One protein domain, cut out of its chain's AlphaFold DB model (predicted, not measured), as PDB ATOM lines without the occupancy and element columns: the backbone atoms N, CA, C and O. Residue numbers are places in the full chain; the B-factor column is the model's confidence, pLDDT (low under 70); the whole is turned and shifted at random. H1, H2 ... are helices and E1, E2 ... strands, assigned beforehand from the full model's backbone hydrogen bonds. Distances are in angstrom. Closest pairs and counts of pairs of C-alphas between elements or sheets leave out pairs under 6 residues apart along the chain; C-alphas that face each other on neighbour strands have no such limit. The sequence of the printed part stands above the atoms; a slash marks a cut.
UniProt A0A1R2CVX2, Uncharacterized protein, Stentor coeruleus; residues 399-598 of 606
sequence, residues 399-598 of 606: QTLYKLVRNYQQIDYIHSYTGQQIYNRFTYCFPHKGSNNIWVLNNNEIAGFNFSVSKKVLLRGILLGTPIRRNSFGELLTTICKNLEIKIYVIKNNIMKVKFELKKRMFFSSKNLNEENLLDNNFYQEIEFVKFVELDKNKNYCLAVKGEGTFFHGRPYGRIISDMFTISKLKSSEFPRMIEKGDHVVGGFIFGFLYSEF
ATOM      1  N   GLN A 399      24.465   1.079 -18.029       42.84
ATOM      2  CA  GLN A 399      24.535   2.413 -18.631       42.84
ATOM      3  C   GLN A 399      24.883   2.368 -20.128       42.84
ATOM      4  O   GLN A 399      24.330   3.144 -20.907       42.84
ATOM      5  N   THR A 400      25.735   1.429 -20.546       47.34
ATOM      6  CA  THR A 400      26.047   1.157 -21.958       47.34
ATOM      7  C   THR A 400      24.800   0.696 -22.710       47.34
ATOM      8  O   THR A 400      24.521   1.183 -23.802       47.34
ATOM      9  N   LEU A 401      23.993  -0.172 -22.087       47.75
ATOM     10  CA  LEU A 401      22.720  -0.646 -22.644       47.75
ATOM     11  C   LEU A 401      21.712   0.497 -22.851       47.75
ATOM     12  O   LEU A 401      21.013   0.518 -23.858       47.75
ATOM     13  N   TYR A 402      21.660   1.469 -21.937       44.62
ATOM     14  CA  TYR A 402      20.772   2.635 -22.043       44.62
ATOM     15  C   TYR A 402      21.215   3.636 -23.126       44.62
ATOM     16  O   TYR A 402      20.373   4.181 -23.839       44.62
ATOM     17  N   LYS A 403      22.526   3.870 -23.290       49.59
ATOM     18  CA  LYS A 403      23.063   4.747 -24.351       49.59
ATOM     19  C   LYS A 403      22.783   4.187 -25.753       49.59
ATOM     20  O   LYS A 403      22.391   4.946 -26.632       49.59
ATOM     21  N   LEU A 404      22.867   2.862 -25.925       50.19
ATOM     22  CA  LEU A 404      22.491   2.168 -27.166       50.19
ATOM     23  C   LEU A 404      21.043   2.465 -27.582       50.19
ATOM     24  O   LEU A 404      20.789   2.784 -28.737       50.19
ATOM     25  N   VAL A 405      20.104   2.420 -26.633       47.41
ATOM     26  CA  VAL A 405      18.666   2.664 -26.866       47.41
ATOM     27  C   VAL A 405      18.410   4.065 -27.435       47.41
ATOM     28  O   VAL A 405      17.565   4.217 -28.314       47.41
ATOM     29  N   ARG A 406      19.157   5.084 -26.979       47.69
ATOM     30  CA  ARG A 406      19.039   6.462 -27.488       47.69
ATOM     31  C   ARG A 406      19.496   6.607 -28.942       47.69
ATOM     32  O   ARG A 406      18.796   7.268 -29.699       47.69
ATOM     33  N   ASN A 407      20.597   5.968 -29.342       52.19
ATOM     34  CA  ASN A 407      21.062   6.017 -30.738       52.19
ATOM     35  C   ASN A 407      20.067   5.350 -31.699       52.19
ATOM     36  O   ASN A 407      19.928   5.779 -32.837       52.19
ATOM     37  N   TYR A 408      19.311   4.348 -31.243       52.84
ATOM     38  CA  TYR A 408      18.264   3.730 -32.065       52.84
ATOM     39  C   TYR A 408      17.034   4.620 -32.264       52.84
ATOM     40  O   TYR A 408      16.450   4.599 -33.340       52.84
ATOM     41  N   GLN A 409      16.660   5.430 -31.268       48.59
ATOM     42  CA  GLN A 409      15.580   6.419 -31.411       48.59
ATOM     43  C   GLN A 409      15.963   7.574 -32.351       48.59
ATOM     44  O   GLN A 409      15.087   8.229 -32.906       48.59
ATOM     45  N   GLN A 410      17.263   7.820 -32.550       49.34
ATOM     46  CA  GLN A 410      17.748   8.823 -33.498       49.34
ATOM     47  C   GLN A 410      17.628   8.388 -34.965       49.34
ATOM     48  O   GLN A 410      17.610   9.269 -35.819       49.34
ATOM     49  N   ILE A 411      17.493   7.088 -35.273       54.62
ATOM     50  CA  ILE A 411      17.309   6.601 -36.657       54.62
ATOM     51  C   ILE A 411      16.069   7.252 -37.282       54.62
ATOM     52  O   ILE A 411      16.138   7.806 -38.373       54.62
ATOM     53  N   ASP A 412      14.948   7.274 -36.565       49.94
ATOM     54  CA  ASP A 412      13.717   7.858 -37.105       49.94
ATOM     55  C   ASP A 412      13.820   9.399 -37.222       49.94
ATOM     56  O   ASP A 412      13.247   9.998 -38.131       49.94
ATOM     57  N   TYR A 413      14.607  10.049 -36.351       41.72
ATOM     58  CA  TYR A 413      14.794  11.507 -36.339       41.72
ATOM     59  C   TYR A 413      15.742  12.004 -37.445       41.72
ATOM     60  O   TYR A 413      15.401  12.944 -38.160       41.72
ATOM     61  N   ILE A 414      16.908  11.374 -37.631       47.75
ATOM     62  CA  ILE A 414      17.934  11.806 -38.602       47.75
ATOM     63  C   ILE A 414      17.408  11.720 -40.042       47.75
ATOM     64  O   ILE A 414      17.646  12.621 -40.844       47.75
ATOM     65  N   HIS A 415      16.639  10.680 -40.369       49.91
ATOM     66  CA  HIS A 415      16.194  10.447 -41.746       49.91
ATOM     67  C   HIS A 415      14.914  11.191 -42.133       49.91
ATOM     68  O   HIS A 415      14.671  11.409 -43.320       49.91
ATOM     69  N   SER A 416      14.158  11.700 -41.152       47.28
ATOM     70  CA  SER A 416      13.117  12.702 -41.418       47.28
ATOM     71  C   SER A 416      13.688  13.965 -42.085       47.28
ATOM     72  O   SER A 416      13.001  14.609 -42.872       47.28
ATOM     73  N   TYR A 417      14.972  14.264 -41.843       36.56
ATOM     74  CA  TYR A 417      15.686  15.420 -42.391       36.56
ATOM     75  C   TYR A 417      16.307  15.179 -43.776       36.56
ATOM     76  O   TYR A 417      16.527  16.135 -44.515       36.56
ATOM     77  N   THR A 418      16.600  13.927 -44.149       48.47
ATOM     78  CA  THR A 418      17.237  13.586 -45.440       48.47
ATOM     79  C   THR A 418      16.238  13.205 -46.534       48.47
ATOM     80  O   THR A 418      16.640  12.919 -47.661       48.47
ATOM     81  N   GLY A 419      14.935  13.172 -46.224       52.97
ATOM     82  CA  GLY A 419      13.880  12.746 -47.153       52.97
ATOM     83  C   GLY A 419      13.920  11.250 -47.501       52.97
ATOM     84  O   GLY A 419      13.162  10.784 -48.351       52.97
ATOM     85  N   GLN A 420      14.799  10.480 -46.859       63.44
ATOM     86  CA  GLN A 420      14.943   9.047 -47.077       63.44
ATOM     87  C   GLN A 420      13.932   8.297 -46.209       63.44
ATOM     88  O   GLN A 420      13.981   8.372 -44.982       63.44
ATOM     89  N   GLN A 421      13.011   7.556 -46.833       78.12
ATOM     90  CA  GLN A 421      12.030   6.792 -46.072       78.12
ATOM     91  C   GLN A 421      12.694   5.557 -45.462       78.12
ATOM     92  O   GLN A 421      13.299   4.723 -46.147       78.12
ATOM     93  N   ILE A 422      12.552   5.437 -44.147       76.62
ATOM     94  CA  ILE A 422      13.052   4.306 -43.383       76.62
ATOM     95  C   ILE A 422      11.883   3.528 -42.820       76.62
ATOM     96  O   ILE A 422      10.963   4.075 -42.216       76.62
ATOM     97  N   TYR A 423      11.941   2.216 -43.004       82.56
ATOM     98  CA  TYR A 423      11.146   1.292 -42.224       82.56
ATOM     99  C   TYR A 423      12.053   0.679 -41.166       82.56
ATOM    100  O   TYR A 423      12.847  -0.215 -41.460       82.56
ATOM    101  N   ASN A 424      11.927   1.165 -39.934       76.94
ATOM    102  CA  ASN A 424      12.544   0.567 -38.762       76.94
ATOM    103  C   ASN A 424      11.516  -0.336 -38.072       76.94
ATOM    104  O   ASN A 424      10.452   0.110 -37.650       76.94
ATOM    105  N   ARG A 425      11.816  -1.631 -37.954       73.12
ATOM    106  CA  ARG A 425      10.865  -2.611 -37.402       73.12
ATOM    107  C   ARG A 425      10.819  -2.632 -35.872       73.12
ATOM    108  O   ARG A 425      10.027  -3.380 -35.295       73.12
ATOM    109  N   PHE A 426      11.673  -1.858 -35.203       68.12
ATOM    110  CA  PHE A 426      11.748  -1.799 -33.746       68.12
ATOM    111  C   PHE A 426      11.453  -0.383 -33.231       68.12
ATOM    112  O   PHE A 426      12.238   0.529 -33.451       68.12
ATOM    113  N   THR A 427      10.361  -0.225 -32.471       51.97
ATOM    114  CA  THR A 427      10.006   1.027 -31.757       51.97
ATOM    115  C   THR A 427      11.028   1.409 -30.685       51.97
ATOM    116  O   THR A 427      11.316   2.579 -30.461       51.97
ATOM    117  N   TYR A 428      11.532   0.405 -29.965       48.28
ATOM    118  CA  TYR A 428      12.462   0.565 -28.854       48.28
ATOM    119  C   TYR A 428      13.444  -0.605 -28.879       48.28
ATOM    120  O   TYR A 428      13.094  -1.725 -28.500       48.28
ATOM    121  N   CYS A 429      14.674  -0.368 -29.328       45.44
ATOM    122  CA  CYS A 429      15.733  -1.370 -29.274       45.44
ATOM    123  C   CYS A 429      16.290  -1.438 -27.852       45.44
ATOM    124  O   CYS A 429      17.145  -0.634 -27.493       45.44
ATOM    125  N   PHE A 430      15.833  -2.395 -27.044       46.84
ATOM    126  CA  PHE A 430      16.497  -2.725 -25.784       46.84
ATOM    127  C   PHE A 430      17.203  -4.081 -25.926       46.84
ATOM    128  O   PHE A 430      16.593  -5.039 -26.414       46.84
ATOM    129  N   PRO A 431      18.446  -4.228 -25.446       43.62
ATOM    130  CA  PRO A 431      18.938  -5.536 -25.035       43.62
ATOM    131  C   PRO A 431      18.091  -5.972 -23.833       43.62
ATOM    132  O   PRO A 431      18.252  -5.456 -22.732       43.62
ATOM    133  N   HIS A 432      17.104  -6.839 -24.068       39.78
ATOM    134  CA  HIS A 432      16.070  -7.242 -23.103       39.78
ATOM    135  C   HIS A 432      16.623  -7.437 -21.675       39.78
ATOM    136  O   HIS A 432      17.607  -8.151 -21.489       39.78
ATOM    137  N   LYS A 433      15.986  -6.834 -20.651       36.28
ATOM    138  CA  LYS A 433      16.344  -7.025 -19.228       36.28
ATOM    139  C   LYS A 433      16.385  -8.530 -18.917       36.28
ATOM    140  O   LYS A 433      15.359  -9.201 -18.972       36.28
ATOM    141  N   GLY A 434      17.577  -9.065 -18.656       37.09
ATOM    142  CA  GLY A 434      17.812 -10.496 -18.410       37.09
ATOM    143  C   GLY A 434      18.294 -11.311 -19.618       37.09
ATOM    144  O   GLY A 434      18.656 -12.468 -19.442       37.09
ATOM    145  N   SER A 435      18.359 -10.738 -20.824       39.09
ATOM    146  CA  SER A 435      19.059 -11.355 -21.952       39.09
ATOM    147  C   SER A 435      20.423 -10.684 -22.117       39.09
ATOM    148  O   SER A 435      20.540  -9.648 -22.767       39.09
ATOM    149  N   ASN A 436      21.478 -11.314 -21.609       43.56
ATOM    150  CA  ASN A 436      22.851 -11.049 -22.064       43.56
ATOM    151  C   ASN A 436      23.091 -11.625 -23.473       43.56
ATOM    152  O   ASN A 436      24.213 -11.973 -23.835       43.56
ATOM    153  N   ASN A 437      22.024 -11.807 -24.251       49.94
ATOM    154  CA  ASN A 437      22.067 -12.563 -25.481       49.94
ATOM    155  C   ASN A 437      22.677 -11.660 -26.540       49.94
ATOM    156  O   ASN A 437      22.020 -10.784 -27.091       49.94
ATOM    157  N   ILE A 438      23.959 -11.864 -26.789       64.62
ATOM    158  CA  ILE A 438      24.584 -11.474 -28.039       64.62
ATOM    159  C   ILE A 438      24.092 -12.419 -29.133       64.62
ATOM    160  O   ILE A 438      23.929 -13.622 -28.926       64.62
ATOM    161  N   TRP A 439      23.817 -11.861 -30.299       69.69
ATOM    162  CA  TRP A 439      23.477 -12.629 -31.480       69.69
ATOM    163  C   TRP A 439      24.754 -12.960 -32.224       69.69
ATOM    164  O   TRP A 439      25.342 -12.095 -32.856       69.69
ATOM    165  N   VAL A 440      25.203 -14.202 -32.124       78.44
ATOM    166  CA  VAL A 440      26.341 -14.680 -32.909       78.44
ATOM    167  C   VAL A 440      25.788 -15.290 -34.188       78.44
ATOM    168  O   VAL A 440      25.031 -16.259 -34.111       78.44
ATOM    169  N   LEU A 441      26.126 -14.699 -35.330       80.56
ATOM    170  CA  LEU A 441      25.856 -15.263 -36.646       80.56
ATOM    171  C   LEU A 441      27.146 -15.879 -37.177       80.56
ATOM    172  O   LEU A 441      28.172 -15.199 -37.249       80.56
ATOM    173  N   ASN A 442      27.079 -17.156 -37.539       83.00
ATOM    174  CA  ASN A 442      28.187 -17.886 -38.141       83.00
ATOM    175  C   ASN A 442      28.002 -18.034 -39.658       83.00
ATOM    176  O   ASN A 442      26.890 -17.971 -40.173       83.00
ATOM    177  N   ASN A 443      29.078 -18.384 -40.371       77.56
ATOM    178  CA  ASN A 443      29.069 -18.560 -41.831       77.56
ATOM    179  C   ASN A 443      28.119 -19.663 -42.358       77.56
ATOM    180  O   ASN A 443      27.897 -19.732 -43.563       77.56
ATOM    181  N   ASN A 444      27.557 -20.522 -41.501       81.25
ATOM    182  CA  ASN A 444      26.591 -21.566 -41.890       81.25
ATOM    183  C   ASN A 444      25.141 -21.209 -41.529       81.25
ATOM    184  O   ASN A 444      24.212 -21.957 -41.842       81.25
ATOM    185  N   GLU A 445      24.947 -20.082 -40.855       84.81
ATOM    186  CA  GLU A 445      23.651 -19.621 -40.388       84.81
ATOM    187  C   GLU A 445      23.120 -18.515 -41.305       84.81
ATOM    188  O   GLU A 445      23.885 -17.761 -41.914       84.81
ATOM    189  N   ILE A 446      21.796 -18.424 -41.400       87.75
ATOM    190  CA  ILE A 446      21.113 -17.323 -42.078       87.75
ATOM    191  C   ILE A 446      20.237 -16.556 -41.115       87.75
ATOM    192  O   ILE A 446      19.623 -17.102 -40.200       87.75
ATOM    193  N   ALA A 447      20.162 -15.272 -41.397       88.19
ATOM    194  CA  ALA A 447      19.388 -14.289 -40.696       88.19
ATOM    195  C   ALA A 447      18.382 -13.663 -41.648       88.19
ATOM    196  O   ALA A 447      18.769 -13.188 -42.709       88.19
ATOM    197  N   GLY A 448      17.094 -13.642 -41.328       89.44
ATOM    198  CA  GLY A 448      16.129 -13.193 -42.321       89.44
ATOM    199  C   GLY A 448      14.681 -13.299 -41.903       89.44
ATOM    200  O   GLY A 448      14.356 -13.812 -40.840       89.44
ATOM    201  N   PHE A 449      13.800 -12.808 -42.758       89.94
ATOM    202  CA  PHE A 449      12.362 -12.916 -42.570       89.94
ATOM    203  C   PHE A 449      11.644 -12.821 -43.913       89.94
ATOM    204  O   PHE A 449      12.159 -12.272 -44.892       89.94
ATOM    205  N   ASN A 450      10.425 -13.342 -43.933       90.75
ATOM    206  CA  ASN A 450       9.486 -13.148 -45.023       90.75
ATOM    207  C   ASN A 450       8.836 -11.772 -44.887       90.75
ATOM    208  O   ASN A 450       8.539 -11.334 -43.773       90.75
ATOM    209  N   PHE A 451       8.605 -11.081 -45.999       92.38
ATOM    210  CA  PHE A 451       7.973  -9.770 -45.988       92.38
ATOM    211  C   PHE A 451       7.128  -9.495 -47.233       92.38
ATOM    212  O   PHE A 451       7.343 -10.078 -48.294       92.38
ATOM    213  N   SER A 452       6.168  -8.588 -47.102       92.44
ATOM    214  CA  SER A 452       5.360  -8.059 -48.199       92.44
ATOM    215  C   SER A 452       5.143  -6.558 -48.021       92.44
ATOM    216  O   SER A 452       5.358  -6.012 -46.935       92.44
ATOM    217  N   VAL A 453       4.752  -5.891 -49.107       92.06
ATOM    218  CA  VAL A 453       4.538  -4.440 -49.150       92.06
ATOM    219  C   VAL A 453       3.103  -4.111 -49.556       92.06
ATOM    220  O   VAL A 453       2.566  -4.727 -50.478       92.06
ATOM    221  N   SER A 454       2.472  -3.143 -48.890       89.06
ATOM    222  CA  SER A 454       1.083  -2.737 -49.178       89.06
ATOM    223  C   SER A 454       0.949  -1.830 -50.408       89.06
ATOM    224  O   SER A 454      -0.145  -1.679 -50.965       89.06
ATOM    225  N   LYS A 455       2.066  -1.272 -50.886       89.81
ATOM    226  CA  LYS A 455       2.188  -0.504 -52.132       89.81
ATOM    227  C   LYS A 455       3.465  -0.885 -52.879       89.81
ATOM    228  O   LYS A 455       4.338  -1.561 -52.343       89.81
ATOM    229  N   LYS A 456       3.569  -0.428 -54.126       89.38
ATOM    230  CA  LYS A 456       4.786  -0.564 -54.923       89.38
ATOM    231  C   LYS A 456       5.892   0.332 -54.354       89.38
ATOM    232  O   LYS A 456       5.661   1.524 -54.152       89.38
ATOM    233  N   VAL A 457       7.076  -0.230 -54.116       90.31
ATOM    234  CA  VAL A 457       8.236   0.508 -53.583       90.31
ATOM    235  C   VAL A 457       9.524   0.157 -54.292       90.31
ATOM    236  O   VAL A 457       9.677  -0.934 -54.843       90.31
ATOM    237  N   LEU A 458      10.480   1.070 -54.206       88.56
ATOM    238  CA  LEU A 458      11.873   0.828 -54.536       88.56
ATOM    239  C   LEU A 458      12.644   0.628 -53.237       88.56
ATOM    240  O   LEU A 458      12.797   1.551 -52.437       88.56
ATOM    241  N   LEU A 459      13.122  -0.590 -53.011       89.50
ATOM    242  CA  LEU A 459      13.990  -0.882 -51.884       89.50
ATOM    243  C   LEU A 459      15.417  -0.440 -52.228       89.50
ATOM    244  O   LEU A 459      16.046  -0.985 -53.139       89.50
ATOM    245  N   ARG A 460      15.910   0.555 -51.493       86.25
ATOM    246  CA  ARG A 460      17.221   1.186 -51.693       86.25
ATOM    247  C   ARG A 460      18.321   0.508 -50.894       86.25
ATOM    248  O   ARG A 460      19.479   0.606 -51.269       86.25
ATOM    249  N   GLY A 461      17.977  -0.182 -49.812       88.06
ATOM    250  CA  GLY A 461      18.964  -0.827 -48.960       88.06
ATOM    251  C   GLY A 461      18.361  -1.465 -47.721       88.06
ATOM    252  O   GLY A 461      17.141  -1.505 -47.539       88.06
ATOM    253  N   ILE A 462      19.239  -1.959 -46.852       87.81
ATOM    254  CA  ILE A 462      18.867  -2.539 -45.562       87.81
ATOM    255  C   ILE A 462      19.599  -1.850 -44.417       87.81
ATOM    256  O   ILE A 462      20.736  -1.402 -44.563       87.81
ATOM    257  N   LEU A 463      18.950  -1.834 -43.260       83.00
ATOM    258  CA  LEU A 463      19.544  -1.412 -42.001       83.00
ATOM    259  C   LEU A 463      19.980  -2.646 -41.220       83.00
ATOM    260  O   LEU A 463      19.147  -3.498 -40.898       83.00
ATOM    261  N   LEU A 464      21.266  -2.740 -40.896       82.19
ATOM    262  CA  LEU A 464      21.833  -3.820 -40.086       82.19
ATOM    263  C   LEU A 464      22.456  -3.286 -38.801       82.19
ATOM    264  O   LEU A 464      22.942  -2.169 -38.759       82.19
ATOM    265  N   GLY A 465      22.510  -4.112 -37.768       78.06
ATOM    266  CA  GLY A 465      23.296  -3.885 -36.568       78.06
ATOM    267  C   GLY A 465      24.778  -3.949 -36.868       78.06
ATOM    268  O   GLY A 465      25.241  -4.818 -37.605       78.06
ATOM    269  N   THR A 466      25.526  -3.046 -36.251       77.06
ATOM    270  CA  THR A 466      26.982  -3.082 -36.292       77.06
ATOM    271  C   THR A 466      27.470  -4.212 -35.387       77.06
ATOM    272  O   THR A 466      27.119  -4.233 -34.201       77.06
ATOM    273  N   PRO A 467      28.256  -5.172 -35.904       77.31
ATOM    274  CA  PRO A 467      28.814  -6.211 -35.062       77.31
ATOM    275  C   PRO A 467      29.826  -5.645 -34.062       77.31
ATOM    276  O   PRO A 467      30.438  -4.598 -34.273       77.31
ATOM    277  N   ILE A 468      29.998  -6.363 -32.962       74.94
ATOM    278  CA  ILE A 468      30.859  -6.031 -31.840       74.94
ATOM    279  C   ILE A 468      31.864  -7.150 -31.583       74.94
ATOM    280  O   ILE A 468      31.567  -8.329 -31.769       74.94
ATOM    281  N   ARG A 469      33.047  -6.794 -31.093       73.94
ATOM    282  CA  ARG A 469      34.038  -7.743 -30.559       73.94
ATOM    283  C   ARG A 469      34.674  -7.181 -29.298       73.94
ATOM    284  O   ARG A 469      34.621  -5.975 -29.085       73.94
ATOM    285  N   ARG A 470      35.322  -8.029 -28.500       66.31
ATOM    286  CA  ARG A 470      36.274  -7.556 -27.489       66.31
ATOM    287  C   ARG A 470      37.695  -7.600 -28.038       66.31
ATOM    288  O   ARG A 470      38.026  -8.522 -28.784       66.31
ATOM    289  N   ASN A 471      38.509  -6.601 -27.713       69.75
ATOM    290  CA  ASN A 471      39.950  -6.654 -27.965       69.75
ATOM    291  C   ASN A 471      40.674  -7.456 -26.866       69.75
ATOM    292  O   ASN A 471      40.052  -7.948 -25.923       69.75
ATOM    293  N   SER A 472      41.996  -7.582 -26.995       67.69
ATOM    294  CA  SER A 472      42.872  -8.241 -26.013       67.69
ATOM    295  C   SER A 472      42.816  -7.606 -24.620       67.69
ATOM    296  O   SER A 472      43.048  -8.293 -23.632       67.69
ATOM    297  N   PHE A 473      42.469  -6.321 -24.536       61.41
ATOM    298  CA  PHE A 473      42.320  -5.568 -23.288       61.41
ATOM    299  C   PHE A 473      40.906  -5.682 -22.690       61.41
ATOM    300  O   PHE A 473      40.609  -5.088 -21.658       61.41
ATOM    301  N   GLY A 474      40.017  -6.459 -23.320       60.81
ATOM    302  CA  GLY A 474      38.647  -6.674 -22.861       60.81
ATOM    303  C   GLY A 474      37.670  -5.547 -23.204       60.81
ATOM    304  O   GLY A 474      36.496  -5.649 -22.825       60.81
ATOM    305  N   GLU A 475      38.113  -4.523 -23.937       61.62
ATOM    306  CA  GLU A 475      37.302  -3.392 -24.390       61.62
ATOM    307  C   GLU A 475      36.415  -3.794 -25.564       61.62
ATOM    308  O   GLU A 475      36.808  -4.594 -26.417       61.62
ATOM    309  N   LEU A 476      35.214  -3.221 -25.624       63.56
ATOM    310  CA  LEU A 476      34.283  -3.473 -26.712       63.56
ATOM    311  C   LEU A 476      34.649  -2.612 -27.929       63.56
ATOM    312  O   LEU A 476      34.935  -1.429 -27.802       63.56
ATOM    313  N   LEU A 477      34.607  -3.195 -29.118       69.00
ATOM    314  CA  LEU A 477      34.866  -2.526 -30.390       69.00
ATOM    315  C   LEU A 477      33.688  -2.757 -31.325       69.00
ATOM    316  O   LEU A 477      33.186  -3.884 -31.380       69.00
ATOM    317  N   THR A 478      33.305  -1.757 -32.118       71.25
ATOM    318  CA  THR A 478      32.504  -2.016 -33.320       71.25
ATOM    319  C   THR A 478      33.386  -2.562 -34.433       71.25
ATOM    320  O   THR A 478      34.557  -2.197 -34.589       71.25
ATOM    321  N   THR A 479      32.817  -3.458 -35.226       70.19
ATOM    322  CA  THR A 479      33.453  -4.039 -36.407       70.19
ATOM    323  C   THR A 479      32.486  -4.069 -37.577       70.19
ATOM    324  O   THR A 479      31.314  -3.734 -37.456       70.19
ATOM    325  N   ILE A 480      32.973  -4.513 -38.728       71.88
ATOM    326  CA  ILE A 480      32.163  -4.746 -39.923       71.88
ATOM    327  C   ILE A 480      31.812  -6.237 -39.991       71.88
ATOM    328  O   ILE A 480      32.582  -7.076 -39.515       71.88
ATOM    329  N   CYS A 481      30.647  -6.577 -40.547       71.44
ATOM    330  CA  CYS A 481      30.273  -7.972 -40.768       71.44
ATOM    331  C   CYS A 481      31.184  -8.594 -41.836       71.44
ATOM    332  O   CYS A 481      31.317  -8.058 -42.940       71.44
ATOM    333  N   LYS A 482      31.832  -9.716 -41.508       73.69
ATOM    334  CA  LYS A 482      32.684 -10.438 -42.460       73.69
ATOM    335  C   LYS A 482      31.818 -11.317 -43.356       73.69
ATOM    336  O   LYS A 482      30.833 -11.886 -42.896       73.69
ATOM    337  N   ASN A 483      32.231 -11.467 -44.617       80.62
ATOM    338  CA  ASN A 483      31.576 -12.337 -45.602       80.62
ATOM    339  C   ASN A 483      30.069 -12.077 -45.745       80.62
ATOM    340  O   ASN A 483      29.281 -13.015 -45.853       80.62
ATOM    341  N   LEU A 484      29.679 -10.803 -45.720       84.69
ATOM    342  CA  LEU A 484      28.281 -10.422 -45.780       84.69
ATOM    343  C   LEU A 484      27.695 -10.733 -47.164       84.69
ATOM    344  O   LEU A 484      28.147 -10.217 -48.192       84.69
ATOM    345  N   GLU A 485      26.647 -11.539 -47.171       88.50
ATOM    346  CA  GLU A 485      25.838 -11.877 -48.332       88.50
ATOM    347  C   GLU A 485      24.375 -11.559 -48.017       88.50
ATOM    348  O   GLU A 485      23.824 -12.027 -47.025       88.50
ATOM    349  N   ILE A 486      23.745 -10.739 -48.853       89.62
ATOM    350  CA  ILE A 486      22.342 -10.340 -48.729       89.62
ATOM    351  C   ILE A 486      21.624 -10.799 -49.987       89.62
ATOM    352  O   ILE A 486      22.013 -10.441 -51.098       89.62
ATOM    353  N   LYS A 487      20.557 -11.567 -49.815       91.50
ATOM    354  CA  LYS A 487      19.703 -12.042 -50.898       91.50
ATOM    355  C   LYS A 487      18.258 -11.683 -50.628       91.50
ATOM    356  O   LYS A 487      17.757 -11.858 -49.518       91.50
ATOM    357  N   ILE A 488      17.584 -11.212 -51.669       91.69
ATOM    358  CA  ILE A 488      16.140 -11.011 -51.661       91.69
ATOM    359  C   ILE A 488      15.549 -11.927 -52.712       91.69
ATOM    360  O   ILE A 488      15.951 -11.905 -53.875       91.69
ATOM    361  N   TYR A 489      14.573 -12.717 -52.299       92.19
ATOM    362  CA  TYR A 489      13.855 -13.640 -53.157       92.19
ATOM    363  C   TYR A 489      12.428 -13.158 -53.348       92.19
ATOM    364  O   TYR A 489      11.823 -12.629 -52.419       92.19
ATOM    365  N   VAL A 490      11.872 -13.384 -54.534       92.50
ATOM    366  CA  VAL A 490      10.425 -13.338 -54.754       92.50
ATOM    367  C   VAL A 490       9.862 -14.748 -54.603       92.50
ATOM    368  O   VAL A 490      10.410 -15.700 -55.165       92.50
ATOM    369  N   ILE A 491       8.776 -14.878 -53.845       87.50
ATOM    370  CA  ILE A 491       8.093 -16.147 -53.591       87.50
ATOM    371  C   ILE A 491       6.854 -16.199 -54.486       87.50
ATOM    372  O   ILE A 491       5.920 -15.412 -54.320       87.50
ATOM    373  N   LYS A 492       6.829 -17.129 -55.445       86.12
ATOM    374  CA  LYS A 492       5.669 -17.376 -56.315       86.12
ATOM    375  C   LYS A 492       5.351 -18.864 -56.312       86.12
ATOM    376  O   LYS A 492       6.200 -19.658 -56.695       86.12
ATOM    377  N   ASN A 493       4.138 -19.239 -55.903       81.62
ATOM    378  CA  ASN A 493       3.689 -20.637 -55.835       81.62
ATOM    379  C   ASN A 493       4.656 -21.535 -55.033       81.62
ATOM    380  O   ASN A 493       5.005 -22.621 -55.480       81.62
ATOM    381  N   ASN A 494       5.147 -21.047 -53.885       77.19
ATOM    382  CA  ASN A 494       6.177 -21.696 -53.055       77.19
ATOM    383  C   ASN A 494       7.548 -21.897 -53.734       77.19
ATOM    384  O   ASN A 494       8.422 -22.546 -53.168       77.19
ATOM    385  N   ILE A 495       7.773 -21.314 -54.915       80.56
ATOM    386  CA  ILE A 495       9.076 -21.285 -55.579       80.56
ATOM    387  C   ILE A 495       9.756 -19.958 -55.256       80.56
ATOM    388  O   ILE A 495       9.209 -18.882 -55.523       80.56
ATOM    389  N   MET A 496      10.972 -20.038 -54.721       84.88
ATOM    390  CA  MET A 496      11.827 -18.881 -54.479       84.88
ATOM    391  C   MET A 496      12.710 -18.604 -55.685       84.88
ATOM    392  O   MET A 496      13.489 -19.455 -56.111       84.88
ATOM    393  N   LYS A 497      12.623 -17.388 -56.219       87.12
ATOM    394  CA  LYS A 497      13.535 -16.903 -57.260       87.12
ATOM    395  C   LYS A 497      14.339 -15.737 -56.719       87.12
ATOM    396  O   LYS A 497      13.762 -14.820 -56.137       87.12
ATOM    397  N   VAL A 498      15.658 -15.768 -56.904       89.50
ATOM    398  CA  VAL A 498      16.538 -14.657 -56.517       89.50
ATOM    399  C   VAL A 498      16.108 -13.422 -57.303       89.50
ATOM    400  O   VAL A 498      16.141 -13.420 -58.532       89.50
ATOM    401  N   LYS A 499      15.663 -12.389 -56.590       89.19
ATOM    402  CA  LYS A 499      15.350 -11.072 -57.152       89.19
ATOM    403  C   LYS A 499      16.546 -10.130 -57.044       89.19
ATOM    404  O   LYS A 499      16.721  -9.267 -57.896       89.19
ATOM    405  N   PHE A 500      17.361 -10.303 -56.007       91.25
ATOM    406  CA  PHE A 500      18.556  -9.508 -55.763       91.25
ATOM    407  C   PHE A 500      19.585 -10.299 -54.956       91.25
ATOM    408  O   PHE A 500      19.220 -11.077 -54.073       91.25
ATOM    409  N   GLU A 501      20.862 -10.058 -55.239       90.31
ATOM    410  CA  GLU A 501      21.992 -10.631 -54.519       90.31
ATOM    411  C   GLU A 501      23.116  -9.597 -54.406       90.31
ATOM    412  O   GLU A 501      23.557  -9.023 -55.400       90.31
ATOM    413  N   LEU A 502      23.595  -9.395 -53.182       85.81
ATOM    414  CA  LEU A 502      24.781  -8.616 -52.867       85.81
ATOM    415  C   LEU A 502      25.749  -9.505 -52.094       85.81
ATOM    416  O   LEU A 502      25.396 -10.057 -51.056       85.81
ATOM    417  N   LYS A 503      26.994  -9.584 -52.563       84.31
ATOM    418  CA  LYS A 503      28.100 -10.234 -51.857       84.31
ATOM    419  C   LYS A 503      29.202  -9.213 -51.635       84.31
ATOM    420  O   LYS A 503      29.803  -8.740 -52.597       84.31
ATOM    421  N   LYS A 504      29.479  -8.871 -50.376       73.81
ATOM    422  CA  LYS A 504      30.583  -7.979 -50.007       73.81
ATOM    423  C   LYS A 504      31.618  -8.733 -49.174       73.81
ATOM    424  O   LYS A 504      31.338  -9.211 -48.077       73.81
ATOM    425  N   ARG A 505      32.855  -8.775 -49.674       57.19
ATOM    426  CA  ARG A 505      34.045  -9.096 -48.871       57.19
ATOM    427  C   ARG A 505      34.554  -7.787 -48.268       57.19
ATOM    428  O   ARG A 505      35.239  -7.040 -48.952       57.19
ATOM    429  N   MET A 506      34.151  -7.450 -47.046       53.75
ATOM    430  CA  MET A 506      34.568  -6.184 -46.426       53.75
ATOM    431  C   MET A 506      35.822  -6.347 -45.561       53.75
ATOM    432  O   MET A 506      35.909  -7.284 -44.768       53.75
ATOM    433  N   PHE A 507      36.750  -5.390 -45.682       41.50
ATOM    434  CA  PHE A 507      37.947  -5.246 -44.851       41.50
ATOM    435  C   PHE A 507      37.977  -3.853 -44.179       41.50
ATOM    436  O   PHE A 507      37.817  -2.837 -44.839       41.50
ATOM    437  N   PHE A 508      38.126  -3.889 -42.848       39.28
ATOM    438  CA  PHE A 508      38.483  -2.880 -41.830       39.28
ATOM    439  C   PHE A 508      38.025  -1.404 -41.915       39.28
ATOM    440  O   PHE A 508      38.567  -0.594 -42.651       39.28
ATOM    441  N   SER A 509      37.214  -1.010 -40.925       44.69
ATOM    442  CA  SER A 509      37.625  -0.047 -39.889       44.69
ATOM    443  C   SER A 509      37.031  -0.513 -38.549       44.69
ATOM    444  O   SER A 509      35.903  -1.011 -38.515       44.69
ATOM    445  N   SER A 510      37.797  -0.470 -37.457       51.91
ATOM    446  CA  SER A 510      37.277  -0.746 -36.109       51.91
ATOM    447  C   SER A 510      37.406   0.508 -35.270       51.91
ATOM    448  O   SER A 510      38.506   1.049 -35.170       51.91
ATOM    449  N   LYS A 511      36.304   0.952 -34.664       57.41
ATOM    450  CA  LYS A 511      36.315   2.050 -33.699       57.41
ATOM    451  C   LYS A 511      36.237   1.465 -32.292       57.41
ATOM    452  O   LYS A 511      35.433   0.564 -32.034       57.41
ATOM    453  N   ASN A 512      37.080   1.968 -31.394       49.03
ATOM    454  CA  ASN A 512      36.976   1.635 -29.978       49.03
ATOM    455  C   ASN A 512      35.648   2.162 -29.447       49.03
ATOM    456  O   ASN A 512      35.315   3.311 -29.717       49.03
ATOM    457  N   LEU A 513      34.897   1.335 -28.720       49.44
ATOM    458  CA  LEU A 513      33.724   1.786 -27.982       49.44
ATOM    459  C   LEU A 513      34.120   1.950 -26.518       49.44
ATOM    460  O   LEU A 513      34.346   0.967 -25.812       49.44
ATOM    461  N   ASN A 514      34.168   3.189 -26.053       52.69
ATOM    462  CA  ASN A 514      34.298   3.524 -24.643       52.69
ATOM    463  C   ASN A 514      33.061   4.311 -24.193       52.69
ATOM    464  O   ASN A 514      32.238   4.724 -25.006       52.69
ATOM    465  N   GLU A 515      32.885   4.511 -22.888       44.56
ATOM    466  CA  GLU A 515      31.675   5.169 -22.388       44.56
ATOM    467  C   GLU A 515      31.453   6.582 -22.945       44.56
ATOM    468  O   GLU A 515      30.303   7.033 -23.000       44.56
ATOM    469  N   GLU A 516      32.522   7.252 -23.359       47.97
ATOM    470  CA  GLU A 516      32.528   8.620 -23.871       47.97
ATOM    471  C   GLU A 516      32.012   8.688 -25.313       47.97
ATOM    472  O   GLU A 516      31.196   9.551 -25.610       47.97
ATOM    473  N   ASN A 517      32.363   7.722 -26.170       52.53
ATOM    474  CA  ASN A 517      32.023   7.733 -27.598       52.53
ATOM    475  C   ASN A 517      30.848   6.810 -27.993       52.53
ATOM    476  O   ASN A 517      30.544   6.638 -29.175       52.53
ATOM    477  N   LEU A 518      30.166   6.206 -27.014       52.66
ATOM    478  CA  LEU A 518      28.960   5.397 -27.244       52.66
ATOM    479  C   LEU A 518      27.814   6.199 -27.873       52.66
ATOM    480  O   LEU A 518      26.974   5.606 -28.527       52.66
ATOM    481  N   LEU A 519      27.717   7.509 -27.640       47.44
ATOM    482  CA  LEU A 519      26.651   8.323 -28.237       47.44
ATOM    483  C   LEU A 519      27.006   8.771 -29.660       47.44
ATOM    484  O   LEU A 519      26.112   8.892 -30.486       47.44
ATOM    485  N   ASP A 520      28.297   8.896 -29.968       49.59
ATOM    486  CA  ASP A 520      28.782   9.413 -31.256       49.59
ATOM    487  C   ASP A 520      28.911   8.327 -32.338       49.59
ATOM    488  O   ASP A 520      29.165   8.619 -33.507       49.59
ATOM    489  N   ASN A 521      28.769   7.053 -31.961       52.25
ATOM    490  CA  ASN A 521      28.892   5.926 -32.878       52.25
ATOM    491  C   ASN A 521      27.522   5.336 -33.240       52.25
ATOM    492  O   ASN A 521      26.770   4.863 -32.383       52.25
ATOM    493  N   ASN A 522      27.237   5.279 -34.543       57.94
ATOM    494  CA  ASN A 522      26.075   4.571 -35.069       57.94
ATOM    495  C   ASN A 522      26.229   3.064 -34.819       57.94
ATOM    496  O   ASN A 522      27.159   2.418 -35.304       57.94
ATOM    497  N   PHE A 523      25.289   2.478 -34.074       67.00
ATOM    498  CA  PHE A 523      25.220   1.025 -33.848       67.00
ATOM    499  C   PHE A 523      24.486   0.279 -34.951       67.00
ATOM    500  O   PHE A 523      24.233  -0.921 -34.845       67.00
ATOM    501  N   TYR A 524      24.202   0.979 -36.037       72.94
ATOM    502  CA  TYR A 524      23.618   0.441 -37.239       72.94
ATOM    503  C   TYR A 524      24.473   0.833 -38.445       72.94
ATOM    504  O   TYR A 524      25.241   1.793 -38.403       72.94
ATOM    505  N   GLN A 525      24.355   0.044 -39.499       76.56
ATOM    506  CA  GLN A 525      24.963   0.259 -40.797       76.56
ATOM    507  C   GLN A 525      23.849   0.320 -41.826       76.56
ATOM    508  O   GLN A 525      23.002  -0.576 -41.905       76.56
ATOM    509  N   GLU A 526      23.886   1.375 -42.621       80.25
ATOM    510  CA  GLU A 526      23.100   1.501 -43.834       80.25
ATOM    511  C   GLU A 526      23.838   0.793 -44.960       80.25
ATOM    512  O   GLU A 526      24.966   1.139 -45.318       80.25
ATOM    513  N   ILE A 527      23.214  -0.247 -45.499       83.06
ATOM    514  CA  ILE A 527      23.741  -0.967 -46.651       83.06
ATOM    515  C   ILE A 527      22.869  -0.624 -47.838       83.06
ATOM    516  O   ILE A 527      21.864  -1.287 -48.104       83.06
ATOM    517  N   GLU A 528      23.279   0.423 -48.543       83.12
ATOM    518  CA  GLU A 528      22.652   0.829 -49.790       83.12
ATOM    519  C   GLU A 528      23.004  -0.134 -50.927       83.12
ATOM    520  O   GLU A 528      24.125  -0.647 -51.055       83.12
ATOM    521  N   PHE A 529      22.004  -0.405 -51.754       81.19
ATOM    522  CA  PHE A 529      22.101  -1.227 -52.941       81.19
ATOM    523  C   PHE A 529      22.447  -0.350 -54.135       81.19
ATOM    524  O   PHE A 529      21.798   0.659 -54.389       81.19
ATOM    525  N   VAL A 530      23.425  -0.798 -54.922       76.25
ATOM    526  CA  VAL A 530      23.817  -0.127 -56.173       76.25
ATOM    527  C   VAL A 530      22.648  -0.070 -57.161       76.25
ATOM    528  O   VAL A 530      22.507   0.887 -57.911       76.25
ATOM    529  N   LYS A 531      21.787  -1.095 -57.147       78.75
ATOM    530  CA  LYS A 531      20.557  -1.153 -57.936       78.75
ATOM    531  C   LYS A 531      19.368  -1.337 -57.005       78.75
ATOM    532  O   LYS A 531      19.344  -2.296 -56.232       78.75
ATOM    533  N   PHE A 532      18.384  -0.447 -57.109       86.94
ATOM    534  CA  PHE A 532      17.169  -0.538 -56.306       86.94
ATOM    535  C   PHE A 532      16.369  -1.790 -56.665       86.94
ATOM    536  O   PHE A 532      16.282  -2.193 -57.829       86.94
ATOM    537  N   VAL A 533      15.777  -2.410 -55.647       88.12
ATOM    538  CA  VAL A 533      14.956  -3.608 -55.807       88.12
ATOM    539  C   VAL A 533      13.498  -3.188 -55.818       88.12
ATOM    540  O   VAL A 533      12.941  -2.796 -54.798       88.12
ATOM    541  N   GLU A 534      12.871  -3.275 -56.982       92.94
ATOM    542  CA  GLU A 534      11.446  -2.998 -57.132       92.94
ATOM    543  C   GLU A 534      10.625  -4.068 -56.407       92.94
ATOM    544  O   GLU A 534      10.792  -5.264 -56.649       92.94
ATOM    545  N   LEU A 535       9.733  -3.667 -55.510       93.25
ATOM    546  CA  LEU A 535       8.827  -4.562 -54.802       93.25
ATOM    547  C   LEU A 535       7.400  -4.223 -55.210       93.25
ATOM    548  O   LEU A 535       6.960  -3.080 -55.111       93.25
ATOM    549  N   ASP A 536       6.683  -5.235 -55.679       92.56
ATOM    550  CA  ASP A 536       5.307  -5.098 -56.117       92.56
ATOM    551  C   ASP A 536       4.367  -5.260 -54.928       92.56
ATOM    552  O   ASP A 536       4.574  -6.111 -54.055       92.56
ATOM    553  N   LYS A 537       3.281  -4.485 -54.957       92.81
ATOM    554  CA  LYS A 537       2.199  -4.563 -53.978       92.81
ATOM    555  C   LYS A 537       1.728  -6.010 -53.787       92.81
ATOM    556  O   LYS A 537       1.461  -6.717 -54.760       92.81
ATOM    557  N   ASN A 538       1.580  -6.414 -52.527       88.56
ATOM    558  CA  ASN A 538       1.033  -7.697 -52.083       88.56
ATOM    559  C   ASN A 538       1.775  -8.947 -52.595       88.56
ATOM    560  O   ASN A 538       1.247 -10.054 -52.488       88.56
ATOM    561  N   LYS A 539       2.995  -8.813 -53.131       91.19
ATOM    562  CA  LYS A 539       3.858  -9.970 -53.398       91.19
ATOM    563  C   LYS A 539       4.649 -10.343 -52.149       91.19
ATOM    564  O   LYS A 539       5.040  -9.482 -51.364       91.19
ATOM    565  N   ASN A 540       4.891 -11.641 -51.998       91.62
ATOM    566  CA  ASN A 540       5.693 -12.180 -50.910       91.62
ATOM    567  C   ASN A 540       7.162 -12.233 -51.321       91.62
ATOM    568  O   ASN A 540       7.516 -12.739 -52.391       91.62
ATOM    569  N   TYR A 541       8.007 -11.734 -50.438       93.00
ATOM    570  CA  TYR A 541       9.447 -11.716 -50.574       93.00
ATOM    571  C   TYR A 541      10.090 -12.378 -49.360       93.00
ATOM    572  O   TYR A 541       9.504 -12.438 -48.281       93.00
ATOM    573  N   CYS A 542      11.315 -12.851 -49.534       92.12
ATOM    574  CA  CYS A 542      12.148 -13.352 -48.452       92.12
ATOM    575  C   CYS A 542      13.462 -12.580 -48.451       92.12
ATOM    576  O   CYS A 542      14.148 -12.533 -49.474       92.12
ATOM    577  N   LEU A 543      13.822 -12.004 -47.305       92.75
ATOM    578  CA  LEU A 543      15.152 -11.461 -47.053       92.75
ATOM    579  C   LEU A 543      15.986 -12.532 -46.356       92.75
ATOM    580  O   LEU A 543      15.591 -13.013 -45.297       92.75
ATOM    581  N   ALA A 544      17.153 -12.847 -46.911       90.69
ATOM    582  CA  ALA A 544      18.153 -13.695 -46.279       90.69
ATOM    583  C   ALA A 544      19.501 -12.971 -46.227       90.69
ATOM    584  O   ALA A 544      20.001 -12.476 -47.235       90.69
ATOM    585  N   VAL A 545      20.092 -12.924 -45.042       89.50
ATOM    586  CA  VAL A 545      21.382 -12.319 -44.737       89.50
ATOM    587  C   VAL A 545      22.279 -13.402 -44.160       89.50
ATOM    588  O   VAL A 545      21.916 -14.090 -43.210       89.50
ATOM    589  N   LYS A 546      23.460 -13.557 -44.732       88.44
ATOM    590  CA  LYS A 546      24.495 -14.484 -44.294       88.44
ATOM    591  C   LYS A 546      25.748 -13.680 -43.983       88.44
ATOM    592  O   LYS A 546      26.055 -12.722 -44.686       88.44
ATOM    593  N   GLY A 547      26.467 -14.056 -42.939       84.56
ATOM    594  CA  GLY A 547      27.722 -13.412 -42.585       84.56
ATOM    595  C   GLY A 547      28.252 -13.905 -41.252       84.56
ATOM    596  O   GLY A 547      27.661 -14.774 -40.614       84.56
ATOM    597  N   GLU A 548      29.367 -13.324 -40.834       83.81
ATOM    598  CA  GLU A 548      29.982 -13.600 -39.543       83.81
ATOM    599  C   GLU A 548      30.036 -12.325 -38.706       83.81
ATOM    600  O   GLU A 548      30.505 -11.268 -39.152       83.81
ATOM    601  N   GLY A 549      29.534 -12.421 -37.480       81.88
ATOM    602  CA  GLY A 549      29.534 -11.305 -36.550       81.88
ATOM    603  C   GLY A 549      28.837 -11.629 -35.241       81.88
ATOM    604  O   GLY A 549      27.950 -12.477 -35.169       81.88
ATOM    605  N   THR A 550      29.242 -10.920 -34.194       79.56
ATOM    606  CA  THR A 550      28.513 -10.886 -32.927       79.56
ATOM    607  C   THR A 550      27.762  -9.571 -32.872       79.56
ATOM    608  O   THR A 550      28.368  -8.527 -33.036       79.56
ATOM    609  N   PHE A 551      26.458  -9.593 -32.660       76.81
ATOM    610  CA  PHE A 551      25.598  -8.418 -32.707       76.81
ATOM    611  C   PHE A 551      24.888  -8.229 -31.371       76.81
ATOM    612  O   PHE A 551      24.644  -9.186 -30.631       76.81
ATOM    613  N   PHE A 552      24.490  -6.995 -31.073       67.31
ATOM    614  CA  PHE A 552      23.532  -6.765 -30.000       67.31
ATOM    615  C   PHE A 552      22.158  -7.312 -30.392       67.31
ATOM    616  O   PHE A 552      21.694  -7.132 -31.517       67.31
ATOM    617  N   HIS A 553      21.484  -7.968 -29.448       61.09
ATOM    618  CA  HIS A 553      20.110  -8.401 -29.649       61.09
ATOM    619  C   HIS A 553      19.153  -7.222 -29.485       61.09
ATOM    620  O   HIS A 553      18.883  -6.784 -28.365       61.09
ATOM    621  N   GLY A 554      18.606  -6.733 -30.596       54.91
ATOM    622  CA  GLY A 554      17.403  -5.914 -30.553       54.91
ATOM    623  C   GLY A 554      16.213  -6.818 -30.254       54.91
ATOM    624  O   GLY A 554      15.884  -7.668 -31.078       54.91
ATOM    625  N   ARG A 555      15.575  -6.679 -29.088       51.91
ATOM    626  CA  ARG A 555      14.218  -7.200 -28.868       51.91
ATOM    627  C   ARG A 555      13.308  -6.008 -28.588       51.91
ATOM    628  O   ARG A 555      13.575  -5.275 -27.636       51.91
ATOM    629  N   PRO A 556      12.255  -5.792 -29.385       46.66
ATOM    630  CA  PRO A 556      11.378  -4.661 -29.188       46.66
ATOM    631  C   PRO A 556      10.519  -4.859 -27.932       46.66
ATOM    632  O   PRO A 556      10.058  -5.969 -27.654       46.66
ATOM    633  N   TYR A 557      10.260  -3.770 -27.201       40.72
ATOM    634  CA  TYR A 557       9.216  -3.725 -26.162       40.72
ATOM    635  C   TYR A 557       7.797  -3.832 -26.760       40.72
ATOM    636  O   TYR A 557       6.868  -4.226 -26.059       40.72
ATOM    637  N   GLY A 558       7.640  -3.558 -28.062       43.75
ATOM    638  CA  GLY A 558       6.417  -3.764 -28.839       43.75
ATOM    639  C   GLY A 558       6.702  -3.746 -30.344       43.75
ATOM    640  O   GLY A 558       7.601  -3.043 -30.799       43.75
ATOM    641  N   ARG A 559       5.975  -4.535 -31.141       48.53
ATOM    642  CA  ARG A 559       6.115  -4.502 -32.607       48.53
ATOM    643  C   ARG A 559       5.403  -3.266 -33.154       48.53
ATOM    644  O   ARG A 559       4.251  -3.039 -32.795       48.53
ATOM    645  N   ILE A 560       6.059  -2.509 -34.035       49.66
ATOM    646  CA  ILE A 560       5.327  -1.588 -34.910       49.66
ATOM    647  C   ILE A 560       4.581  -2.466 -35.905       49.66
ATOM    648  O   ILE A 560       5.204  -3.226 -36.648       49.66
ATOM    649  N   ILE A 561       3.256  -2.392 -35.896       56.28
ATOM    650  CA  ILE A 561       2.474  -2.837 -37.043       56.28
ATOM    651  C   ILE A 561       2.587  -1.689 -38.039       56.28
ATOM    652  O   ILE A 561       2.018  -0.626 -37.822       56.28
ATOM    653  N   SER A 562       3.440  -1.859 -39.045       66.62
ATOM    654  CA  SER A 562       3.531  -0.898 -40.135       66.62
ATOM    655  C   SER A 562       2.468  -1.230 -41.164       66.62
ATOM    656  O   SER A 562       2.374  -2.373 -41.609       66.62
ATOM    657  N   ASP A 563       1.734  -0.211 -41.598       70.69
ATOM    658  CA  ASP A 563       0.800  -0.329 -42.720       70.69
ATOM    659  C   ASP A 563       1.528  -0.583 -44.049       70.69
ATOM    660  O   ASP A 563       0.911  -0.971 -45.042       70.69
ATOM    661  N   MET A 564       2.848  -0.364 -44.091       82.69
ATOM    662  CA  MET A 564       3.651  -0.442 -45.303       82.69
ATOM    663  C   MET A 564       4.296  -1.808 -45.508       82.69
ATOM    664  O   MET A 564       4.167  -2.395 -46.583       82.69
ATOM    665  N   PHE A 565       4.983  -2.316 -44.484       86.00
ATOM    666  CA  PHE A 565       5.685  -3.595 -44.528       86.00
ATOM    667  C   PHE A 565       5.048  -4.581 -43.557       86.00
ATOM    668  O   PHE A 565       5.031  -4.361 -42.348       86.00
ATOM    669  N   THR A 566       4.607  -5.723 -44.075       88.94
ATOM    670  CA  THR A 566       4.223  -6.868 -43.242       88.94
ATOM    671  C   THR A 566       5.385  -7.845 -43.191       88.94
ATOM    672  O   THR A 566       5.918  -8.208 -44.235       88.94
ATOM    673  N   ILE A 567       5.784  -8.281 -41.994       87.50
ATOM    674  CA  ILE A 567       6.894  -9.223 -41.789       87.50
ATOM    675  C   ILE A 567       6.424 -10.493 -41.077       87.50
ATOM    676  O   ILE A 567       5.584 -10.450 -40.179       87.50
ATOM    677  N   SER A 568       6.977 -11.638 -41.463       86.50
ATOM    678  CA  SER A 568       6.667 -12.948 -40.888       86.50
ATOM    679  C   SER A 568       7.908 -13.834 -40.838       86.50
ATOM    680  O   SER A 568       8.912 -13.565 -41.501       86.50
ATOM    681  N   LYS A 569       7.885 -14.835 -39.951       85.88
ATOM    682  CA  LYS A 569       9.066 -15.653 -39.667       85.88
ATOM    683  C   LYS A 569       9.548 -16.338 -40.949       85.88
ATOM    684  O   LYS A 569       8.732 -16.729 -41.791       85.88
ATOM    685  N   LEU A 570      10.866 -16.463 -41.095       82.50
ATOM    686  CA  LEU A 570      11.448 -17.260 -42.164       82.50
ATOM    687  C   LEU A 570      10.968 -18.712 -42.014       82.50
ATOM    688  O   LEU A 570      10.850 -19.229 -40.902       82.50
ATOM    689  N   LYS A 571      10.649 -19.381 -43.121       71.38
ATOM    690  CA  LYS A 571      10.319 -20.806 -43.077       71.38
ATOM    691  C   LYS A 571      11.600 -21.587 -43.334       71.38
ATOM    692  O   LYS A 571      12.110 -21.607 -44.447       71.38
ATOM    693  N   SER A 572      12.121 -22.243 -42.303       58.41
ATOM    694  CA  SER A 572      13.374 -23.015 -42.347       58.41
ATOM    695  C   SER A 572      13.438 -24.075 -43.459       58.41
ATOM    696  O   SER A 572      14.526 -24.425 -43.905       58.41
ATOM    697  N   SER A 573      12.292 -24.547 -43.960       56.00
ATOM    698  CA  SER A 573      12.187 -25.483 -45.089       56.00
ATOM    699  C   SER A 573      12.696 -24.932 -46.427       56.00
ATOM    700  O   SER A 573      12.855 -25.693 -47.376       56.00
ATOM    701  N   GLU A 574      12.920 -23.624 -46.533       63.28
ATOM    702  CA  GLU A 574      13.192 -22.936 -47.798       63.28
ATOM    703  C   GLU A 574      14.691 -22.857 -48.160       63.28
ATOM    704  O   GLU A 574      15.035 -22.570 -49.306       63.28
ATOM    705  N   PHE A 575      15.593 -23.168 -47.220       67.94
ATOM    706  CA  PHE A 575      17.047 -23.095 -47.413       67.94
ATOM    707  C   PHE A 575      17.741 -24.411 -47.031       67.94
ATOM    708  O   PHE A 575      18.233 -24.556 -45.907       67.94
ATOM    709  N   PRO A 576      17.825 -25.392 -47.949       60.59
ATOM    710  CA  PRO A 576      18.504 -26.648 -47.662       60.59
ATOM    711  C   PRO A 576      19.974 -26.384 -47.313       60.59
ATOM    712  O   PRO A 576      20.685 -25.709 -48.058       60.59
ATOM    713  N   ARG A 577      20.434 -26.958 -46.191       64.25
ATOM    714  CA  ARG A 577      21.800 -26.846 -45.625       64.25
ATOM    715  C   ARG A 577      22.131 -25.555 -44.868       64.25
ATOM    716  O   ARG A 577      23.271 -25.419 -44.429       64.25
ATOM    717  N   MET A 578      21.188 -24.632 -44.684       64.12
ATOM    718  CA  MET A 578      21.413 -23.433 -43.868       64.12
ATOM    719  C   MET A 578      20.495 -23.422 -42.649       64.12
ATOM    720  O   MET A 578      19.326 -23.781 -42.740       64.12
ATOM    721  N   ILE A 579      21.034 -23.016 -41.499       70.88
ATOM    722  CA  ILE A 579      20.290 -22.980 -40.235       70.88
ATOM    723  C   ILE A 579      19.768 -21.556 -40.024       70.88
ATOM    724  O   ILE A 579      20.555 -20.612 -39.965       70.88
ATOM    725  N   GLU A 580      18.447 -21.391 -39.905       79.06
ATOM    726  CA  GLU A 580      17.847 -20.116 -39.497       79.06
ATOM    727  C   GLU A 580      18.300 -19.777 -38.072       79.06
ATOM    728  O   GLU A 580      18.044 -20.526 -37.121       79.06
ATOM    729  N   LYS A 581      18.971 -18.636 -37.906       77.44
ATOM    730  CA  LYS A 581      19.389 -18.157 -36.595       77.44
ATOM    731  C   LYS A 581      18.254 -17.380 -35.947       77.44
ATOM    732  O   LYS A 581      18.054 -16.216 -36.249       77.44
ATOM    733  N   GLY A 582      17.563 -18.013 -35.002       70.88
ATOM    734  CA  GLY A 582      16.553 -17.358 -34.164       70.88
ATOM    735  C   GLY A 582      15.323 -16.849 -34.925       70.88
ATOM    736  O   GLY A 582      15.207 -16.993 -36.133       70.88
ATOM    737  N   ASP A 583      14.371 -16.257 -34.199       73.00
ATOM    738  CA  ASP A 583      13.218 -15.594 -34.816       73.00
ATOM    739  C   ASP A 583      13.550 -14.124 -35.061       73.00
ATOM    740  O   ASP A 583      13.429 -13.259 -34.181       73.00
ATOM    741  N   HIS A 584      13.960 -13.857 -36.291       73.50
ATOM    742  CA  HIS A 584      14.305 -12.521 -36.724       73.50
ATOM    743  C   HIS A 584      13.126 -11.571 -36.845       73.50
ATOM    744  O   HIS A 584      13.364 -10.391 -37.032       73.50
ATOM    745  N   VAL A 585      11.876 -12.010 -36.723       72.06
ATOM    746  CA  VAL A 585      10.719 -11.104 -36.624       72.06
ATOM    747  C   VAL A 585      10.546 -10.616 -35.193       72.06
ATOM    748  O   VAL A 585      10.125  -9.483 -34.964       72.06
ATOM    749  N   VAL A 586      10.873 -11.456 -34.209       66.38
ATOM    750  CA  VAL A 586      10.843 -11.094 -32.784       66.38
ATOM    751  C   VAL A 586      12.066 -10.275 -32.384       66.38
ATOM    752  O   VAL A 586      11.928  -9.392 -31.545       66.38
ATOM    753  N   GLY A 587      13.245 -10.541 -32.943       71.12
ATOM    754  CA  GLY A 587      14.461  -9.822 -32.570       71.12
ATOM    755  C   GLY A 587      15.587  -9.934 -33.592       71.12
ATOM    756  O   GLY A 587      15.358 -10.246 -34.756       71.12
ATOM    757  N   GLY A 588      16.811  -9.630 -33.179       76.25
ATOM    758  CA  GLY A 588      18.017  -9.805 -33.996       76.25
ATOM    759  C   GLY A 588      18.587  -8.502 -34.555       76.25
ATOM    760  O   GLY A 588      18.235  -7.415 -34.104       76.25
ATOM    761  N   PHE A 589      19.516  -8.632 -35.505       79.06
ATOM    762  CA  PHE A 589      20.374  -7.525 -35.947       79.06
ATOM    763  C   PHE A 589      19.952  -6.878 -37.270       79.06
ATOM    764  O   PHE A 589      20.484  -5.846 -37.631       79.06
ATOM    765  N   ILE A 590      19.016  -7.446 -38.026       84.12
ATOM    766  CA  ILE A 590      18.419  -6.722 -39.158       84.12
ATOM    767  C   ILE A 590      17.475  -5.692 -38.538       84.12
ATOM    768  O   ILE A 590      16.667  -6.104 -37.725       84.12
ATOM    769  N   PHE A 591      17.536  -4.401 -38.839       79.38
ATOM    770  CA  PHE A 591      16.620  -3.394 -38.270       79.38
ATOM    771  C   PHE A 591      15.484  -3.025 -39.211       79.38
ATOM    772  O   PHE A 591      14.386  -2.718 -38.756       79.38
ATOM    773  N   GLY A 592      15.699  -3.151 -40.514       85.75
ATOM    774  CA  GLY A 592      14.652  -2.925 -41.497       85.75
ATOM    775  C   GLY A 592      15.210  -2.447 -42.825       85.75
ATOM    776  O   GLY A 592      16.245  -2.945 -43.274       85.75
ATOM    777  N   PHE A 593      14.502  -1.521 -43.459       88.12
ATOM    778  CA  PHE A 593      14.664  -1.189 -44.869       88.12
ATOM    779  C   PHE A 593      14.844   0.307 -45.098       88.12
ATOM    780  O   PHE A 593      14.179   1.124 -44.464       88.12
ATOM    781  N   LEU A 594      15.690   0.635 -46.072       86.44
ATOM    782  CA  LEU A 594      15.727   1.941 -46.723       86.44
ATOM    783  C   LEU A 594      14.883   1.826 -47.991       86.44
ATOM    784  O   LEU A 594      15.160   0.956 -48.823       86.44
ATOM    785  N   TYR A 595      13.857   2.655 -48.155       87.94
ATOM    786  CA  TYR A 595      12.957   2.556 -49.302       87.94
ATOM    787  C   TYR A 595      12.518   3.923 -49.823       87.94
ATOM    788  O   TYR A 595      12.778   4.960 -49.218       87.94
ATOM    789  N   SER A 596      11.878   3.901 -50.986       84.94
ATOM    790  CA  SER A 596      11.147   5.028 -51.552       84.94
ATOM    791  C   SER A 596       9.820   4.519 -52.100       84.94
ATOM    792  O   SER A 596       9.775   3.495 -52.794       84.94
ATOM    793  N   GLU A 597       8.729   5.207 -51.777       78.69
ATOM    794  CA  GLU A 597       7.451   5.011 -52.453       78.69
ATOM    795  C   GLU A 597       7.593   5.326 -53.943       78.69
ATOM    796  O   GLU A 597       8.225   6.303 -54.336       78.69
ATOM    797  N   PHE A 598       7.021   4.469 -54.789       65.69
ATOM    798  CA  PHE A 598       7.018   4.709 -56.224       65.69
ATOM    799  C   PHE A 598       5.997   5.809 -56.538       65.69
ATOM    800  O   PHE A 598       4.810   5.525 -56.718       65.69
TER     801      PHE A 598
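What this domain is: This is residues 399 to 598 of the 606 residues of an uncharacterized protein of Stentor coeruleus (UniProt A0A1R2CVX2). Two strongly twisted sheets of strands lie face to face as a sandwich, E2 E3 E7 E8 E11 E12 on one side and E1 E13 E4 E10 on the other, with the single helix H1 over the outward face of the smaller sheet. At one end of the long axis a small third sheet, E5 E6 E9, extends the body, and at the other end is the tip of the hairpin E7 and E8. The printed part has 200 residues with one named helix and thirteen named strands, in the order H1 and then E1 to E13; the class is mostly strand. The six-stranded sheet is branched, the others run E1 E13 E4 E10 and E5 E6 E9, and the neighbour pairs of the three sheets are antiparallel. The whole is compact, with a radius of gyration of the C-alphas of 16.5 A, and spans 52 by 40 by 33 A.

Where its parts are: H1 is residues 399 to 416, 27.5 A long, from C-alpha 399 at (24.535, 2.413, -18.631); it has a kink of 26 degrees near residue 409. E1 is residues 421 to 424 and E2 residues 438 to 441. E3, residues 445 to 453, is 25.9 A long. E4, residues 457 to 465, is 23.1 A long, bends by 56 degrees at residue 460 and runs on into E5, residues 468 to 470. E6 is residues 476 to 478. E7, residues 482 to 492, is 31.1 A long and starts at C-alpha 482 (32.684, -10.438, -42.460). E8, residues 495 to 504, is 25.9 A long and bends by 56 degrees at residue 499. E9 is residues 511 to 513. E10, residues 524 to 535, is 23.5 A long and bends by 92 degrees at residue 531; E11, residues 540 to 552, is 28.0 A long and bends by 108 degrees at residue 549. E12 is residues 565 to 569, and E13, residues 590 to 597, ends at C-alpha 597 (7.451, 5.011, -52.453).

How they stand to each other: In the branched sheet E11 has three neighbours: E2 beside residues 548 to 552 and E3 beside residues 540 to 546 on one side, E7 beside residues 540 to 548 on the other side. Within hydrogen-bond range are N 439 and O 551 at 2.8 A, N 447 and O 545 at 2.8 A, and N 487 and O 544 at 2.8 A. E12 is an edge strand beside E3, with N 450 and O 568 2.9 A apart, and E8 one beside E7, with N 486 and O 502 2.8 A apart. In the second sheet N 423 and O 593 are 2.9 A apart, N 460 and O 594 2.8 A, and N 459 and O 533 2.8 A. The facing parts of the two sheets are 11.1 A centre to centre, their strands at 34 degrees. The closest C-alphas of E8 and E10 are those of Phe 500 and Val 533, 6.9 A apart. In the third sheet N 469 and O 477 are 2.9 A apart in the hairpin E5 and E6, and N 513 and O 476 are 2.9 A apart between E6 and E9. H1 is on the sheet E1 E13 E4 E10, at a height over the sheet of 10.8 A, and runs along the strands, at 2 degrees to E13 on the local plane. Its closest C-alphas to E1 are those of His 415 and Gln 421, 7.0 A apart. In H1, 9 of 14 O i to N i+4 pairs are within hydrogen-bond range.

The domain as a whole: The two C-alphas farthest apart are those of Phe 473 and Asn 493, at 52.7 A. The printed part has no cut. The links E1 to E2, E11 to E12 and E12 to E13 are long, the last with 20 residues. The mean pLDDT of the printed part is 70.8, and 83 residues are under 70, among them residues 399 to 420 and 505 to 523.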